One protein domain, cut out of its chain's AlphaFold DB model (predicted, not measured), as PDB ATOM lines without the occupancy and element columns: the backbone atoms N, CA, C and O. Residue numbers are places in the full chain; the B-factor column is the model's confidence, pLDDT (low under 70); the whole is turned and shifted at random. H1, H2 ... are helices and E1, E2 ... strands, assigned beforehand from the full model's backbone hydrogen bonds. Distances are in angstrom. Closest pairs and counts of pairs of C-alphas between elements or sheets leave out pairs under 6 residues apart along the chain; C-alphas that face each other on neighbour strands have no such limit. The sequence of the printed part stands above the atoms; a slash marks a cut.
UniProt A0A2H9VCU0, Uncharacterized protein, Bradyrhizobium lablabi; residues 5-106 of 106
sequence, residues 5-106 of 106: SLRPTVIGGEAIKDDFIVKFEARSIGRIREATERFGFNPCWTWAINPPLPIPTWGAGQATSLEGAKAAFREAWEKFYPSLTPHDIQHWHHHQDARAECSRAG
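AT A GLANCE: This is residues 5 to 106 of the 106 residues of an uncharacterized protein of Bradyrhizobium lablabi (UniProt A0A2H9VCU0). A strongly twisted sheet of five strands has one helix, H1, packed on one face, while a second helix, H2, only grazes the sheet at E3 and ends in a free tail. E2 bends sharply, and its first part folds away from the rest of the sheet together with the end of E1. The printed part has 102 residues with five named strands followed by two named helices; the sheet's order is E1 - E2 - E3 - E4 - E5, all antiparallel, and the class is mixed, helices and strands. It is compact, with a radius of gyration of the C-alphas of 14.7 A, and its outline is flat, spanning 43 by 36 by 19 A.

HOW THE PARTS SIT: Begin with E1, residues 5 to 11, an edge strand, and E2, residues 14 to 24, which form a hairpin; look for N 7 and O 21, 2.9 A apart. E2 bends by 98 degrees at residue 17. Next comes E3, residues 27 to 35, antiparallel to E2, with N 22 and O 30 at 2.9 A. E4, residues 44 to 49, follows beside E3, with N 33 and O 46 at 2.9 A. E5, residues 60 to 63, is the other edge strand, with N 47 and O 61 at 2.9 A. These five strands are a meander, each the antiparallel neighbour of the one before. H1, residues 66 to 83, is on the sheet, a two-layer arrangement with the helix on one face; its closest C-alphas to E5 are those of Ala 69 and Ala 63, 5.1 A, and to E4 those of Ala 69 and Trp 47, 6.0 A. H2, residues 86 to 104, only grazes the sheet with its residues 92 to 100; the C-alphas of Gln 96 and Arg 27 in E3 are the closest, 7.2 A. H1 and H2 are apart. Every O i to N i+4 pair of H2 is within hydrogen-bond range, and 12 of 14 in H1.

IN THESE COORDINATES: Find C-alpha 5 at (-42.164, -37.483, -24.522), where E1 begins and runs 18.8 A to residue 11. E2 covers 22.8 A and E3 23.7 A, first to last C-alpha; E4 and E5 are shorter. H1 starts at C-alpha 66, (-43.371, -41.972, -37.131), and measures 25.9 A. H2 measures 27.1 A and ends at C-alpha 104, (-37.441, -16.248, -19.600).

THE WHOLE: The C-alphas of Gly 40 and Pro 86 are the two farthest apart, 44.8 A. The printed part has no cut and no long link. Residues 101 to 106, of which 101 to 104 belong to H2, stand free. Look to the B-factor column for confidence: the mean pLDDT of the printed part is 81.3, and residues 36 to 43 and 97 to 106 are under 70.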
ATOM      1  N   SER A   5     -41.009 -38.280 -24.108       91.19
ATOM      2  CA  SER A   5     -42.164 -37.483 -24.522       91.19
ATOM      3  C   SER A   5     -41.845 -36.739 -25.812       91.19
ATOM      4  O   SER A   5     -40.708 -36.333 -26.035       91.19
ATOM      5  N   LEU A   6     -42.842 -36.579 -26.678       90.44
ATOM      6  CA  LEU A   6     -42.715 -35.797 -27.902       90.44
ATOM      7  C   LEU A   6     -43.474 -34.489 -27.731       90.44
ATOM      8  O   LEU A   6     -44.598 -34.473 -27.231       90.44
ATOM      9  N   ARG A   7     -42.863 -33.395 -28.173       89.69
ATOM     10  CA  ARG A   7     -43.502 -32.083 -28.248       89.69
ATOM     11  C   ARG A   7     -43.413 -31.577 -29.685       89.69
ATOM     12  O   ARG A   7     -42.309 -31.602 -30.222       89.69
ATOM     13  N   PRO A   8     -44.502 -31.080 -30.290       90.12
ATOM     14  CA  PRO A   8     -44.419 -30.400 -31.577       90.12
ATOM     15  C   PRO A   8     -43.416 -29.248 -31.523       90.12
ATOM     16  O   PRO A   8     -43.369 -28.500 -30.538       90.12
ATOM     17  N   THR A   9     -42.607 -29.113 -32.565       87.06
ATOM     18  CA  THR A   9     -41.745 -27.947 -32.744       87.06
ATOM     19  C   THR A   9     -42.632 -26.737 -33.020       87.06
ATOM     20  O   THR A   9     -43.476 -26.788 -33.907       87.06
ATOM     21  N   VAL A  10     -42.463 -25.656 -32.257       85.94
ATOM     22  CA  VAL A  10     -43.243 -24.419 -32.415       85.94
ATOM     23  C   VAL A  10     -42.306 -23.294 -32.840       85.94
ATOM     24  O   VAL A  10     -41.333 -23.021 -32.140       85.94
ATOM     25  N   ILE A  11     -42.595 -22.647 -33.969       80.50
ATOM     26  CA  ILE A  11     -41.837 -21.509 -34.506       80.50
ATOM     27  C   ILE A  11     -42.827 -20.373 -34.748       80.50
ATOM     28  O   ILE A  11     -43.857 -20.581 -35.375       80.50
ATOM     29  N   GLY A  12     -42.560 -19.184 -34.203       82.31
ATOM     30  CA  GLY A  12     -43.471 -18.039 -34.355       82.31
ATOM     31  C   GLY A  12     -44.870 -18.245 -33.751       82.31
ATOM     32  O   GLY A  12     -45.797 -17.546 -34.130       82.31
ATOM     33  N   GLY A  13     -45.033 -19.204 -32.830       83.12
ATOM     34  CA  GLY A  13     -46.332 -19.579 -32.254       83.12
ATOM     35  C   GLY A  13     -47.071 -20.683 -33.021       83.12
ATOM     36  O   GLY A  13     -48.049 -21.220 -32.506       83.12
ATOM     37  N   GLU A  14     -46.571 -21.091 -34.186       81.56
ATOM     38  CA  GLU A  14     -47.178 -22.135 -35.007       81.56
ATOM     39  C   GLU A  14     -46.464 -23.475 -34.829       81.56
ATOM     40  O   GLU A  14     -45.233 -23.559 -34.856       81.56
ATOM     41  N   ALA A  15     -47.246 -24.538 -34.631       86.69
ATOM     42  CA  ALA A  15     -46.722 -25.894 -34.594       86.69
ATOM     43  C   ALA A  15     -46.352 -26.344 -36.011       86.69
ATOM     44  O   ALA A  15     -47.202 -26.408 -36.900       86.69
ATOM     45  N   ILE A  16     -45.086 -26.692 -36.203       86.00
ATOM     46  CA  ILE A  16     -44.593 -27.259 -37.450       86.00
ATOM     47  C   ILE A  16     -45.135 -28.682 -37.574       86.00
ATOM     48  O   ILE A  16     -44.953 -29.522 -36.688       86.00
ATOM     49  N   LYS A  17     -45.836 -28.935 -38.680       85.25
ATOM     50  CA  LYS A  17     -46.409 -30.240 -38.996       85.25
ATOM     51  C   LYS A  17     -45.296 -31.283 -39.107       85.25
ATOM     52  O   LYS A  17     -44.248 -31.003 -39.682       85.25
ATOM     53  N   ASP A  18     -45.548 -32.470 -38.561       87.88
ATOM     54  CA  ASP A  18     -44.655 -33.628 -38.658       87.88
ATOM     55  C   ASP A  18     -43.225 -33.369 -38.152       87.88
ATOM     56  O   ASP A  18     -42.276 -34.020 -38.584       87.88
ATOM     57  N   ASP A  19     -43.072 -32.443 -37.199       89.56
ATOM     58  CA  ASP A  19     -41.800 -32.084 -36.584       89.56
ATOM     59  C   ASP A  19     -41.913 -32.071 -35.057       89.56
ATOM     60  O   ASP A  19     -42.677 -31.305 -34.462       89.56
ATOM     61  N   PHE A  20     -41.136 -32.934 -34.411       92.31
ATOM     62  CA  PHE A  20     -41.230 -33.196 -32.987       92.31
ATOM     63  C   PHE A  20     -39.873 -33.113 -32.302       92.31
ATOM     64  O   PHE A  20     -38.907 -33.770 -32.687       92.31
ATOM     65  N   ILE A  21     -39.834 -32.384 -31.195       92.00
ATOM     66  CA  ILE A  21     -38.747 -32.419 -30.222       92.00
ATOM     67  C   ILE A  21     -38.969 -33.620 -29.304       92.00
ATOM     68  O   ILE A  21     -40.030 -33.750 -28.685       92.00
ATOM     69  N   VAL A  22     -37.955 -34.473 -29.181       92.50
ATOM     70  CA  VAL A  22     -37.963 -35.589 -28.233       92.50
ATOM     71  C   VAL A  22     -37.384 -35.118 -26.910       92.50
ATOM     72  O   VAL A  22     -36.304 -34.526 -26.865       92.50
ATOM     73  N   LYS A  23     -38.106 -35.388 -25.825       91.19
ATOM     74  CA  LYS A  23     -37.733 -35.002 -24.470       91.19
ATOM     75  C   LYS A  23     -37.577 -36.200 -23.544       91.19
ATOM     76  O   LYS A  23     -38.421 -37.096 -23.539       91.19
ATOM     77  N   PHE A  24     -36.555 -36.135 -22.703       89.31
ATOM     78  CA  PHE A  24     -36.307 -37.034 -21.579       89.31
ATOM     79  C   PHE A  24     -36.051 -36.182 -20.334       89.31
ATOM     80  O   PHE A  24     -35.351 -35.179 -20.423       89.31
ATOM     81  N   GLU A  25     -36.694 -36.515 -19.211       86.12
ATOM     82  CA  GLU A  25     -36.610 -35.735 -17.958       86.12
ATOM     83  C   GLU A  25     -36.853 -34.222 -18.159       86.12
ATOM     84  O   GLU A  25     -36.124 -33.370 -17.668       86.12
ATOM     85  N   ALA A  26     -37.885 -33.883 -18.945       82.44
ATOM     86  CA  ALA A  26     -38.257 -32.519 -19.357       82.44
ATOM     87  C   ALA A  26     -37.246 -31.769 -20.257       82.44
ATOM     88  O   ALA A  26     -37.572 -30.688 -20.765       82.44
ATOM     89  N   ARG A  27     -36.084 -32.360 -20.546       84.81
ATOM     90  CA  ARG A  27     -35.003 -31.795 -21.363       84.81
ATOM     91  C   ARG A  27     -35.050 -32.315 -22.796       84.81
ATOM     92  O   ARG A  27     -35.463 -33.442 -23.042       84.81
ATOM     93  N   SER A  28     -34.639 -31.492 -23.759       88.25
ATOM     94  CA  SER A  28     -34.597 -31.880 -25.177       88.25
ATOM     95  C   SER A  28     -33.410 -32.805 -25.436       88.25
ATOM     96  O   SER A  28     -32.282 -32.429 -25.139       88.25
ATOM     97  N   ILE A  29     -33.632 -33.973 -26.023       90.19
ATOM     98  CA  ILE A  29     -32.560 -34.939 -26.337       90.19
ATOM     99  C   ILE A  29     -32.456 -35.265 -27.821       90.19
ATOM    100  O   ILE A  29     -31.527 -35.951 -28.240       90.19
ATOM    101  N   GLY A  30     -33.419 -34.824 -28.621       91.62
ATOM    102  CA  GLY A  30     -33.478 -35.206 -30.018       91.62
ATOM    103  C   GLY A  30     -34.570 -34.499 -30.786       91.62
ATOM    104  O   GLY A  30     -35.375 -33.743 -30.233       91.62
ATOM    105  N   ARG A  31     -34.632 -34.819 -32.073       93.00
ATOM    106  CA  ARG A  31     -35.710 -34.406 -32.967       93.00
ATOM    107  C   ARG A  31     -36.106 -35.566 -33.870       93.00
ATOM    108  O   ARG A  31     -35.249 -36.316 -34.332       93.00
ATOM    109  N   ILE A  32     -37.402 -35.688 -34.116       93.50
ATOM    110  CA  ILE A  32     -37.999 -36.591 -35.097       93.50
ATOM    111  C   ILE A  32     -38.799 -35.719 -36.055       93.50
ATOM    112  O   ILE A  32     -39.647 -34.954 -35.604       93.50
ATOM    113  N   ARG A  33     -38.537 -35.813 -37.355       91.62
ATOM    114  CA  ARG A  33     -39.273 -35.047 -38.366       91.62
ATOM    115  C   ARG A  33     -39.493 -35.841 -39.642       91.62
ATOM    116  O   ARG A  33     -38.625 -36.624 -40.033       91.62
ATOM    117  N   GLU A  34     -40.601 -35.599 -40.318       89.25
ATOM    118  CA  GLU A  34     -40.825 -36.110 -41.666       89.25
ATOM    119  C   GLU A  34     -39.978 -35.319 -42.674       89.25
ATOM    120  O   GLU A  34     -40.024 -34.091 -42.738       89.25
ATOM    121  N   ALA A  35     -39.155 -36.018 -43.453       80.06
ATOM    122  CA  ALA A  35     -38.399 -35.432 -44.549       80.06
ATOM    123  C   ALA A  35     -39.244 -35.498 -45.827       80.06
ATOM    124  O   ALA A  35     -39.115 -36.420 -46.632       80.06
ATOM    125  N   THR A  36     -40.119 -34.506 -45.995       66.75
ATOM    126  CA  THR A  36     -41.002 -34.353 -47.167       66.75
ATOM    127  C   THR A  36     -40.298 -33.726 -48.377       66.75
ATOM    128  O   THR A  36     -40.825 -33.752 -49.485       66.75
ATOM    129  N   GLU A  37     -39.084 -33.199 -48.196       59.88
ATOM    130  CA  GLU A  37     -38.358 -32.410 -49.205       59.88
ATOM    131  C   GLU A  37     -37.709 -33.248 -50.327       59.88
ATOM    132  O   GLU A  37     -37.214 -32.693 -51.309       59.88
ATOM    133  N   ARG A  38     -37.703 -34.586 -50.231       55.22
ATOM    134  CA  ARG A  38     -37.176 -35.450 -51.303       55.22
ATOM    135  C   ARG A  38     -38.268 -35.776 -52.320       55.22
ATOM    136  O   ARG A  38     -38.894 -36.830 -52.251       55.22
ATOM    137  N   PHE A  39     -38.443 -34.885 -53.297       48.56
ATOM    138  CA  PHE A  39     -39.195 -35.168 -54.524       48.56
ATOM    139  C   PHE A  39     -38.781 -36.541 -55.093       48.56
ATOM    140  O   PHE A  39     -37.634 -36.731 -55.494       48.56
ATOM    141  N   GLY A  40     -39.708 -37.503 -55.102       56.12
ATOM    142  CA  GLY A  40     -39.524 -38.820 -55.728       56.12
ATOM    143  C   GLY A  40     -39.171 -39.991 -54.801       56.12
ATOM    144  O   GLY A  40     -39.081 -41.112 -55.294       56.12
ATOM    145  N   PHE A  41     -39.021 -39.787 -53.488       56.78
ATOM    146  CA  PHE A  41     -38.903 -40.886 -52.518       56.78
ATOM    147  C   PHE A  41     -40.127 -40.938 -51.601       56.78
ATOM    148  O   PHE A  41     -40.709 -39.905 -51.278       56.78
ATOM    149  N   ASN A  42     -40.518 -42.147 -51.183       64.75
ATOM    150  CA  ASN A  42     -41.570 -42.340 -50.183       64.75
ATOM    151  C   ASN A  42     -41.299 -41.457 -48.951       64.75
ATOM    152  O   ASN A  42     -40.129 -41.340 -48.560       64.75
ATOM    153  N   PRO A  43     -42.340 -40.872 -48.325       69.12
ATOM    154  CA  PRO A  43     -42.179 -40.086 -47.109       69.12
ATOM    155  C   PRO A  43     -41.353 -40.875 -46.092       69.12
ATOM    156  O   PRO A  43     -41.671 -42.018 -45.755       69.12
ATOM    157  N   CYS A  44     -40.239 -40.283 -45.660       84.88
ATOM    158  CA  CYS A  44     -39.322 -40.904 -44.718       84.88
ATOM    159  C   CYS A  44     -39.206 -40.036 -43.470       84.88
ATOM    160  O   CYS A  44     -39.037 -38.820 -43.530       84.88
ATOM    161  N   TRP A  45     -39.308 -40.673 -42.314       90.75
ATOM    162  CA  TRP A  45     -39.135 -40.044 -41.020       90.75
ATOM    163  C   TRP A  45     -37.663 -40.060 -40.658       90.75
ATOM    164  O   TRP A  45     -37.039 -41.113 -40.609       90.75
ATOM    165  N   THR A  46     -37.098 -38.895 -40.394       92.00
ATOM    166  CA  THR A  46     -35.731 -38.745 -39.896       92.00
ATOM    167  C   THR A  46     -35.757 -38.575 -38.388       92.00
ATOM    168  O   THR A  46     -36.630 -37.898 -37.845       92.00
ATOM    169  N   TRP A  47     -34.797 -39.182 -37.705       93.44
ATOM    170  CA  TRP A  47     -34.619 -39.036 -36.269       93.44
ATOM    171  C   TRP A  47     -33.145 -38.811 -35.958       93.44
ATOM    172  O   TRP A  47     -32.270 -39.368 -36.619       93.44
ATOM    173  N   ALA A  48     -32.868 -37.969 -34.971       92.56
ATOM    174  CA  ALA A  48     -31.511 -37.705 -34.517       92.56
ATOM    175  C   ALA A  48     -31.507 -37.375 -33.028       92.56
ATOM    176  O   ALA A  48     -32.227 -36.478 -32.578       92.56
ATOM    177  N   ILE A  49     -30.679 -38.094 -32.279       90.81
ATOM    178  CA  ILE A  49     -30.231 -37.719 -30.941       90.81
ATOM    179  C   ILE A  49     -29.388 -36.454 -31.125       90.81
ATOM    180  O   ILE A  49     -28.546 -36.403 -32.019       90.81
ATOM    181  N   ASN A  50     -29.676 -35.402 -30.357       86.38
ATOM    182  CA  ASN A  50     -28.978 -34.114 -30.434       86.38
ATOM    183  C   ASN A  50     -28.778 -33.383 -29.085       86.38
ATOM    184  O   ASN A  50     -28.913 -32.154 -29.039       86.38
ATOM    185  N   PRO A  51     -28.445 -34.071 -27.971       79.12
ATOM    186  CA  PRO A  51     -27.969 -33.378 -26.786       79.12
ATOM    187  C   PRO A  51     -26.635 -32.669 -27.103       79.12
ATOM    188  O   PRO A  51     -25.949 -33.043 -28.055       79.12
ATOM    189  N   PRO A  52     -26.238 -31.656 -26.313       74.19
ATOM    190  CA  PRO A  52     -24.935 -30.990 -26.405       74.19
ATOM    191  C   PRO A  52     -23.803 -31.910 -25.899       74.19
ATOM    192  O   PRO A  52     -23.077 -31.574 -24.967       74.19
ATOM    193  N   LEU A  53     -23.705 -33.105 -26.482       77.00
ATOM    194  CA  LEU A  53     -22.781 -34.186 -26.158       77.00
ATOM    195  C   LEU A  53     -22.232 -34.776 -27.466       77.00
ATOM    196  O   LEU A  53     -22.881 -34.646 -28.506       77.00
ATOM    197  N   PRO A  54     -21.060 -35.431 -27.449       76.88
ATOM    198  CA  PRO A  54     -20.546 -36.142 -28.614       76.88
ATOM    199  C   PRO A  54     -21.494 -37.284 -28.996       76.88
ATOM    200  O   PRO A  54     -21.719 -38.218 -28.227       76.88
ATOM    201  N   ILE A  55     -22.071 -37.189 -30.194       78.88
ATOM    202  CA  ILE A  55     -23.115 -38.106 -30.655       78.88
ATOM    203  C   ILE A  55     -22.476 -39.202 -31.500       78.88
ATOM    204  O   ILE A  55     -21.710 -38.895 -32.416       78.88
ATOM    205  N   PRO A  56     -22.785 -40.476 -31.230       80.69
ATOM    206  CA  PRO A  56     -22.295 -41.569 -32.047       80.69
ATOM    207  C   PRO A  56     -22.872 -41.504 -33.463       80.69
ATOM    208  O   PRO A  56     -23.967 -40.990 -33.686       80.69
ATOM    209  N   THR A  57     -22.173 -42.100 -34.430       83.75
ATOM    210  CA  THR A  57     -22.617 -42.153 -35.837       83.75
ATOM    211  C   THR A  57     -23.957 -42.871 -36.022       83.75
ATOM    212  O   THR A  57     -24.684 -42.573 -36.962       83.75
ATOM    213  N   TRP A  58     -24.313 -43.775 -35.104       86.81
ATOM    214  CA  TRP A  58     -25.612 -44.455 -35.038       86.81
ATOM    215  C   TRP A  58     -26.696 -43.658 -34.292       86.81
ATOM    216  O   TRP A  58     -27.827 -44.122 -34.170       86.81
ATOM    217  N   GLY A  59     -26.379 -42.464 -33.785       87.69
ATOM    218  CA  GLY A  59     -27.308 -41.585 -33.069       87.69
ATOM    219  C   GLY A  59     -28.298 -40.847 -33.972       87.69
ATOM    220  O   GLY A  59     -29.050 -40.006 -33.489       87.69
ATOM    221  N   ALA A  60     -28.317 -41.142 -35.270       90.19
ATOM    222  CA  ALA A  60     -29.297 -40.631 -36.212       90.19
ATOM    223  C   ALA A  60     -29.674 -41.707 -37.232       90.19
ATOM    224  O   ALA A  60     -28.887 -42.606 -37.532       90.19
ATOM    225  N   GLY A  61     -30.871 -41.596 -37.796       90.25
ATOM    226  CA  GLY A  61     -31.359 -42.551 -38.777       90.25
ATOM    227  C   GLY A  61     -32.642 -42.120 -39.469       90.25
ATOM    228  O   GLY A  61     -33.139 -41.001 -39.310       90.25
ATOM    229  N   GLN A  62     -33.165 -43.041 -40.274       90.81
ATOM    230  CA  GLN A  62     -34.413 -42.879 -41.010       90.81
ATOM    231  C   GLN A  62     -35.349 -44.056 -40.727       90.81
ATOM    232  O   GLN A  62     -34.899 -45.158 -40.421       90.81
ATOM    233  N   ALA A  63     -36.650 -43.823 -40.835       89.94
ATOM    234  CA  ALA A  63     -37.700 -44.823 -40.729       89.94
ATOM    235  C   ALA A  63     -38.808 -44.527 -41.746       89.94
ATOM    236  O   ALA A  63     -38.960 -43.405 -42.223       89.94
ATOM    237  N   THR A  64     -39.614 -45.531 -42.067       87.44
ATOM    238  CA  THR A  64     -40.746 -45.395 -42.998       87.44
ATOM    239  C   THR A  64     -42.015 -44.863 -42.329       87.44
ATOM    240  O   THR A  64     -42.997 -44.584 -43.006       87.44
ATOM    241  N   SER A  65     -42.015 -44.714 -41.001       89.38
ATOM    242  CA  SER A  65     -43.157 -44.228 -40.224       89.38
ATOM    243  C   SER A  65     -42.711 -43.509 -38.950       89.38
ATOM    244  O   SER A  65     -41.616 -43.756 -38.435       89.38
ATOM    245  N   LEU A  66     -43.588 -42.657 -38.409       88.69
ATOM    246  CA  LEU A  66     -43.371 -41.972 -37.131       88.69
ATOM    247  C   LEU A  66     -43.143 -42.967 -35.988       88.69
ATOM    248  O   LEU A  66     -42.230 -42.786 -35.189       88.69
ATOM    249  N   GLU A  67     -43.941 -44.033 -35.919       90.94
ATOM    250  CA  GLU A  67     -43.789 -45.061 -34.883       90.94
ATOM    251  C   GLU A  67     -42.460 -45.813 -35.017       90.94
ATOM    252  O   GLU A  67     -41.784 -46.043 -34.015       90.94
ATOM    253  N   GLY A  68     -42.022 -46.103 -36.248       91.19
ATOM    254  CA  GLY A  68     -40.696 -46.669 -36.502       91.19
ATOM    255  C   GLY A  68     -39.570 -45.729 -36.062       91.19
ATOM    256  O   GLY A  68     -38.621 -46.165 -35.416       91.19
ATOM    257  N   ALA A  69     -39.700 -44.428 -36.338       91.94
ATOM    258  CA  ALA A  69     -38.733 -43.424 -35.895       91.94
ATOM    259  C   ALA A  69     -38.699 -43.288 -34.366       91.94
ATOM    260  O   ALA A  69     -37.619 -43.215 -33.787       91.94
ATOM    261  N   LYS A  70     -39.859 -43.306 -33.695       91.62
ATOM    262  CA  LYS A  70     -39.961 -43.293 -32.226       91.62
ATOM    263  C   LYS A  70     -39.291 -44.516 -31.604       91.62
ATOM    264  O   LYS A  70     -38.553 -44.367 -30.632       91.62
ATOM    265  N   ALA A  71     -39.537 -45.705 -32.156       92.25
ATOM    266  CA  ALA A  71     -38.946 -46.948 -31.672       92.25
ATOM    267  C   ALA A  71     -37.421 -46.957 -31.857       92.25
ATOM    268  O   ALA A  71     -36.698 -47.191 -30.891       92.25
ATOM    269  N   ALA A  72     -36.933 -46.616 -33.055       92.44
ATOM    270  CA  ALA A  72     -35.502 -46.553 -33.351       92.44
ATOM    271  C   ALA A  72     -34.782 -45.499 -32.495       92.44
ATOM    272  O   ALA A  72     -33.720 -45.770 -31.935       92.44
ATOM    273  N   PHE A  73     -35.391 -44.321 -32.325       93.19
ATOM    274  CA  PHE A  73     -34.870 -43.284 -31.439       93.19
ATOM    275  C   PHE A  73     -34.790 -43.776 -29.989       93.19
ATOM    276  O   PHE A  73     -33.770 -43.575 -29.329       93.19
ATOM    277  N   ARG A  74     -35.852 -44.419 -29.479       91.75
ATOM    278  CA  ARG A  74     -35.867 -44.976 -28.118       91.75
ATOM    279  C   ARG A  74     -34.748 -45.991 -27.938       91.75
ATOM    280  O   ARG A  74     -34.019 -45.881 -26.963       91.75
ATOM    281  N   GLU A  75     -34.598 -46.931 -28.864       91.69
ATOM    282  CA  GLU A  75     -33.558 -47.958 -28.792       91.69
ATOM    283  C   GLU A  75     -32.154 -47.336 -28.800       91.69
ATOM    284  O   GLU A  75     -31.296 -47.711 -28.000       91.69
ATOM    285  N   ALA A  76     -31.919 -46.345 -29.664       91.69
ATOM    286  CA  ALA A  76     -30.655 -45.622 -29.702       91.69
ATOM    287  C   ALA A  76     -30.395 -44.868 -28.386       91.69
ATOM    288  O   ALA A  76     -29.291 -44.932 -27.847       91.69
ATOM    289  N   TRP A  77     -31.407 -44.205 -27.818       89.94
ATOM    290  CA  TRP A  77     -31.270 -43.507 -26.538       89.94
ATOM    291  C   TRP A  77     -31.068 -44.467 -25.359       89.94
ATOM    292  O   TRP A  77     -30.249 -44.197 -24.489       89.94
ATOM    293  N   GLU A  78     -31.750 -45.613 -25.343       90.69
ATOM    294  CA  GLU A  78     -31.570 -46.663 -24.331       90.69
ATOM    295  C   GLU A  78     -30.165 -47.271 -24.360       90.69
ATOM    296  O   GLU A  78     -29.654 -47.656 -23.311       90.69
ATOM    297  N   LYS A  79     -29.512 -47.304 -25.528       89.19
ATOM    298  CA  LYS A  79     -28.099 -47.693 -25.661       89.19
ATOM    299  C   LYS A  79     -27.140 -46.565 -25.276       89.19
ATOM    300  O   LYS A  79     -26.097 -46.828 -24.687       89.19
ATOM    301  N   PHE A  80     -27.478 -45.319 -25.606       87.62
ATOM    302  CA  PHE A  80     -26.624 -44.154 -25.365       87.62
ATOM    303  C   PHE A  80     -26.623 -43.710 -23.897       87.62
ATOM    304  O   PHE A  80     -25.562 -43.462 -23.333       87.62
ATOM    305  N   TYR A  81     -27.787 -43.644 -23.253       86.25
ATOM    306  CA  TYR A  81     -27.938 -43.097 -21.904       86.25
ATOM    307  C   TYR A  81     -27.082 -43.807 -20.835       86.25
ATOM    308  O   TYR A  81     -26.422 -43.110 -20.069       86.25
ATOM    309  N   PRO A  82     -26.980 -45.152 -20.800       86.62
ATOM    310  CA  PRO A  82     -26.105 -45.849 -19.854       86.62
ATOM    311  C   PRO A  82     -24.609 -45.598 -20.076       86.62
ATOM    312  O   PRO A  82     -23.816 -45.857 -19.177       86.62
ATOM    313  N   SER A  83     -24.215 -45.133 -21.266       84.56
ATOM    314  CA  SER A  83     -22.820 -44.794 -21.571       84.56
ATOM    315  C   SER A  83     -22.417 -43.396 -21.093       84.56
ATOM    316  O   SER A  83     -21.231 -43.074 -21.103       84.56
ATOM    317  N   LEU A  84     -23.380 -42.572 -20.664       84.44
ATOM    318  CA  LEU A  84     -23.118 -41.222 -20.176       84.44
ATOM    319  C   LEU A  84     -22.533 -41.250 -18.768       84.44
ATOM    320  O   LEU A  84     -23.062 -41.896 -17.862       84.44
ATOM    321  N   THR A  85     -21.462 -40.489 -18.565       83.12
ATOM    322  CA  THR A  85     -20.919 -40.275 -17.225       83.12
ATOM    323  C   THR A  85     -21.753 -39.233 -16.469       83.12
ATOM    324  O   THR A  85     -22.422 -38.397 -17.085       83.12
ATOM    325  N   PRO A  86     -21.686 -39.194 -15.125       81.94
ATOM    326  CA  PRO A  86     -22.319 -38.126 -14.348       81.94
ATOM    327  C   PRO A  86     -21.890 -36.716 -14.791       81.94
ATOM    328  O   PRO A  86     -22.696 -35.788 -14.746       81.94
ATOM    329  N   HIS A  87     -20.648 -36.563 -15.261       81.06
ATOM    330  CA  HIS A  87     -20.133 -35.305 -15.803       81.06
ATOM    331  C   HIS A  87     -20.836 -34.912 -17.113       81.06
ATOM    332  O   HIS A  87     -21.215 -33.754 -17.277       81.06
ATOM    333  N   ASP A  88     -21.086 -35.863 -18.015       81.00
ATOM    334  CA  ASP A  88     -21.813 -35.611 -19.269       81.00
ATOM    335  C   ASP A  88     -23.259 -35.188 -19.001       81.00
ATOM    336  O   ASP A  88     -23.765 -34.240 -19.603       81.00
ATOM    337  N   ILE A  89     -23.911 -35.850 -18.041       80.88
ATOM    338  CA  ILE A  89     -25.270 -35.506 -17.609       80.88
ATOM    339  C   ILE A  89     -25.289 -34.094 -17.007       80.88
ATOM    340  O   ILE A  89     -26.148 -33.285 -17.358       80.88
ATOM    341  N   GLN A  90     -24.316 -33.754 -16.156       82.12
ATOM    342  CA  GLN A  90     -24.211 -32.420 -15.562       82.12
ATOM    343  C   GLN A  90     -23.954 -31.335 -16.618       82.12
ATOM    344  O   GLN A  90     -24.614 -30.294 -16.596       82.12
ATOM    345  N   HIS A  91     -23.048 -31.582 -17.566       80.50
ATOM    346  CA  HIS A  91     -22.764 -30.668 -18.672       80.50
ATOM    347  C   HIS A  91     -24.005 -30.449 -19.550       80.50
ATOM    348  O   HIS A  91     -24.353 -29.315 -19.892       80.50
ATOM    349  N   TRP A  92     -24.732 -31.527 -19.856       79.94
ATOM    350  CA  TRP A  92     -25.997 -31.456 -20.577       79.94
ATOM    351  C   TRP A  92     -27.045 -30.623 -19.829       79.94
ATOM    352  O   TRP A  92     -27.681 -29.756 -20.438       79.94
ATOM    353  N   HIS A  93     -27.204 -30.843 -18.521       80.94
ATOM    354  CA  HIS A  93     -28.137 -30.086 -17.688       80.94
ATOM    355  C   HIS A  93     -27.796 -28.595 -17.688       80.94
ATOM    356  O   HIS A  93     -28.653 -27.776 -18.026       80.94
ATOM    357  N   HIS A  94     -26.531 -28.254 -17.434       76.50
ATOM    358  CA  HIS A  94     -26.066 -26.871 -17.380       76.50
ATOM    359  C   HIS A  94     -26.318 -26.114 -18.693       76.50
ATOM    360  O   HIS A  94     -26.842 -25.001 -18.689       76.50
ATOM    361  N   HIS A  95     -26.038 -26.741 -19.839       73.06
ATOM    362  CA  HIS A  95     -26.243 -26.111 -21.143       73.06
ATOM    363  C   HIS A  95     -27.735 -25.891 -21.475       73.06
ATOM    364  O   HIS A  95     -28.086 -24.959 -22.206       73.06
ATOM    365  N   GLN A  96     -28.641 -26.747 -20.993       70.75
ATOM    366  CA  GLN A  96     -30.077 -26.547 -21.219       70.75
ATOM    367  C   GLN A  96     -30.711 -25.573 -20.233       70.75
ATOM    368  O   GLN A  96     -31.605 -24.834 -20.638       70.75
ATOM    369  N   ASP A  97     -30.218 -25.522 -18.998       67.12
ATOM    370  CA  ASP A  97     -30.675 -24.558 -17.997       67.12
ATOM    371  C   ASP A  97     -30.273 -23.132 -18.404       67.12
ATOM    372  O   ASP A  97     -31.139 -22.260 -18.474       67.12
ATOM    373  N   ALA A  98     -29.039 -22.928 -18.882       61.50
ATOM    374  CA  ALA A  98     -28.611 -21.646 -19.454       61.50
ATOM    375  C   ALA A  98     -29.471 -21.207 -20.662       61.50
ATOM    376  O   ALA A  98     -29.799 -20.031 -20.825       61.50
ATOM    377  N   ARG A  99     -29.893 -22.157 -21.513       57.50
ATOM    378  CA  ARG A  99     -30.824 -21.879 -22.625       57.50
ATOM    379  C   ARG A  99     -32.236 -21.533 -22.146       57.50
ATOM    380  O   ARG A  99     -32.892 -20.706 -22.773       57.50
ATOM    381  N   ALA A 100     -32.714 -22.168 -21.077       59.06
ATOM    382  CA  ALA A 100     -34.035 -21.906 -20.511       59.06
ATOM    383  C   ALA A 100     -34.094 -20.554 -19.783       59.06
ATOM    384  O   ALA A 100     -35.110 -19.865 -19.853       59.06
ATOM    385  N   GLU A 101     -33.006 -20.155 -19.125       55.56
ATOM    386  CA  GLU A 101     -32.885 -18.866 -18.435       55.56
ATOM    387  C   GLU A 101     -32.882 -17.690 -19.421       55.56
ATOM    388  O   GLU A 101     -33.668 -16.759 -19.248       55.56
ATOM    389  N   CYS A 102     -32.132 -17.776 -20.528       47.41
ATOM    390  CA  CYS A 102     -32.184 -16.765 -21.596       47.41
ATOM    391  C   CYS A 102     -33.575 -16.615 -22.237       47.41
ATOM    392  O   CYS A 102     -33.917 -15.537 -22.707       47.41
ATOM    393  N   SER A 103     -34.395 -17.673 -22.252       50.28
ATOM    394  CA  SER A 103     -35.753 -17.641 -22.814       50.28
ATOM    395  C   SER A 103     -36.807 -17.043 -21.870       50.28
ATOM    396  O   SER A 103     -37.905 -16.755 -22.338       50.28
ATOM    397  N   ARG A 104     -36.528 -16.900 -20.566       48.47
ATOM    398  CA  ARG A 104     -37.441 -16.248 -19.600       48.47
ATOM    399  C   ARG A 104     -37.128 -14.771 -19.365       48.47
ATOM    400  O   ARG A 104     -37.951 -14.086 -18.768       48.47
ATOM    401  N   ALA A 105     -35.948 -14.311 -19.769       50.28
ATOM    402  CA  ALA A 105     -35.466 -12.955 -19.519       50.28
ATOM    403  C   ALA A 105     -35.739 -11.963 -20.670       50.28
ATOM    404  O   ALA A 105     -35.251 -10.836 -20.610       50.28
ATOM    405  N   GLY A 106     -36.492 -12.362 -21.702       39.00
ATOM    406  CA  GLY A 106     -36.919 -11.509 -22.819       39.00
ATOM    407  C   GLY A 106     -38.425 -11.552 -23.001       39.00
ATOM    408  O   GLY A 106     -38.971 -10.522 -23.444       39.00
TER     409      GLY A 106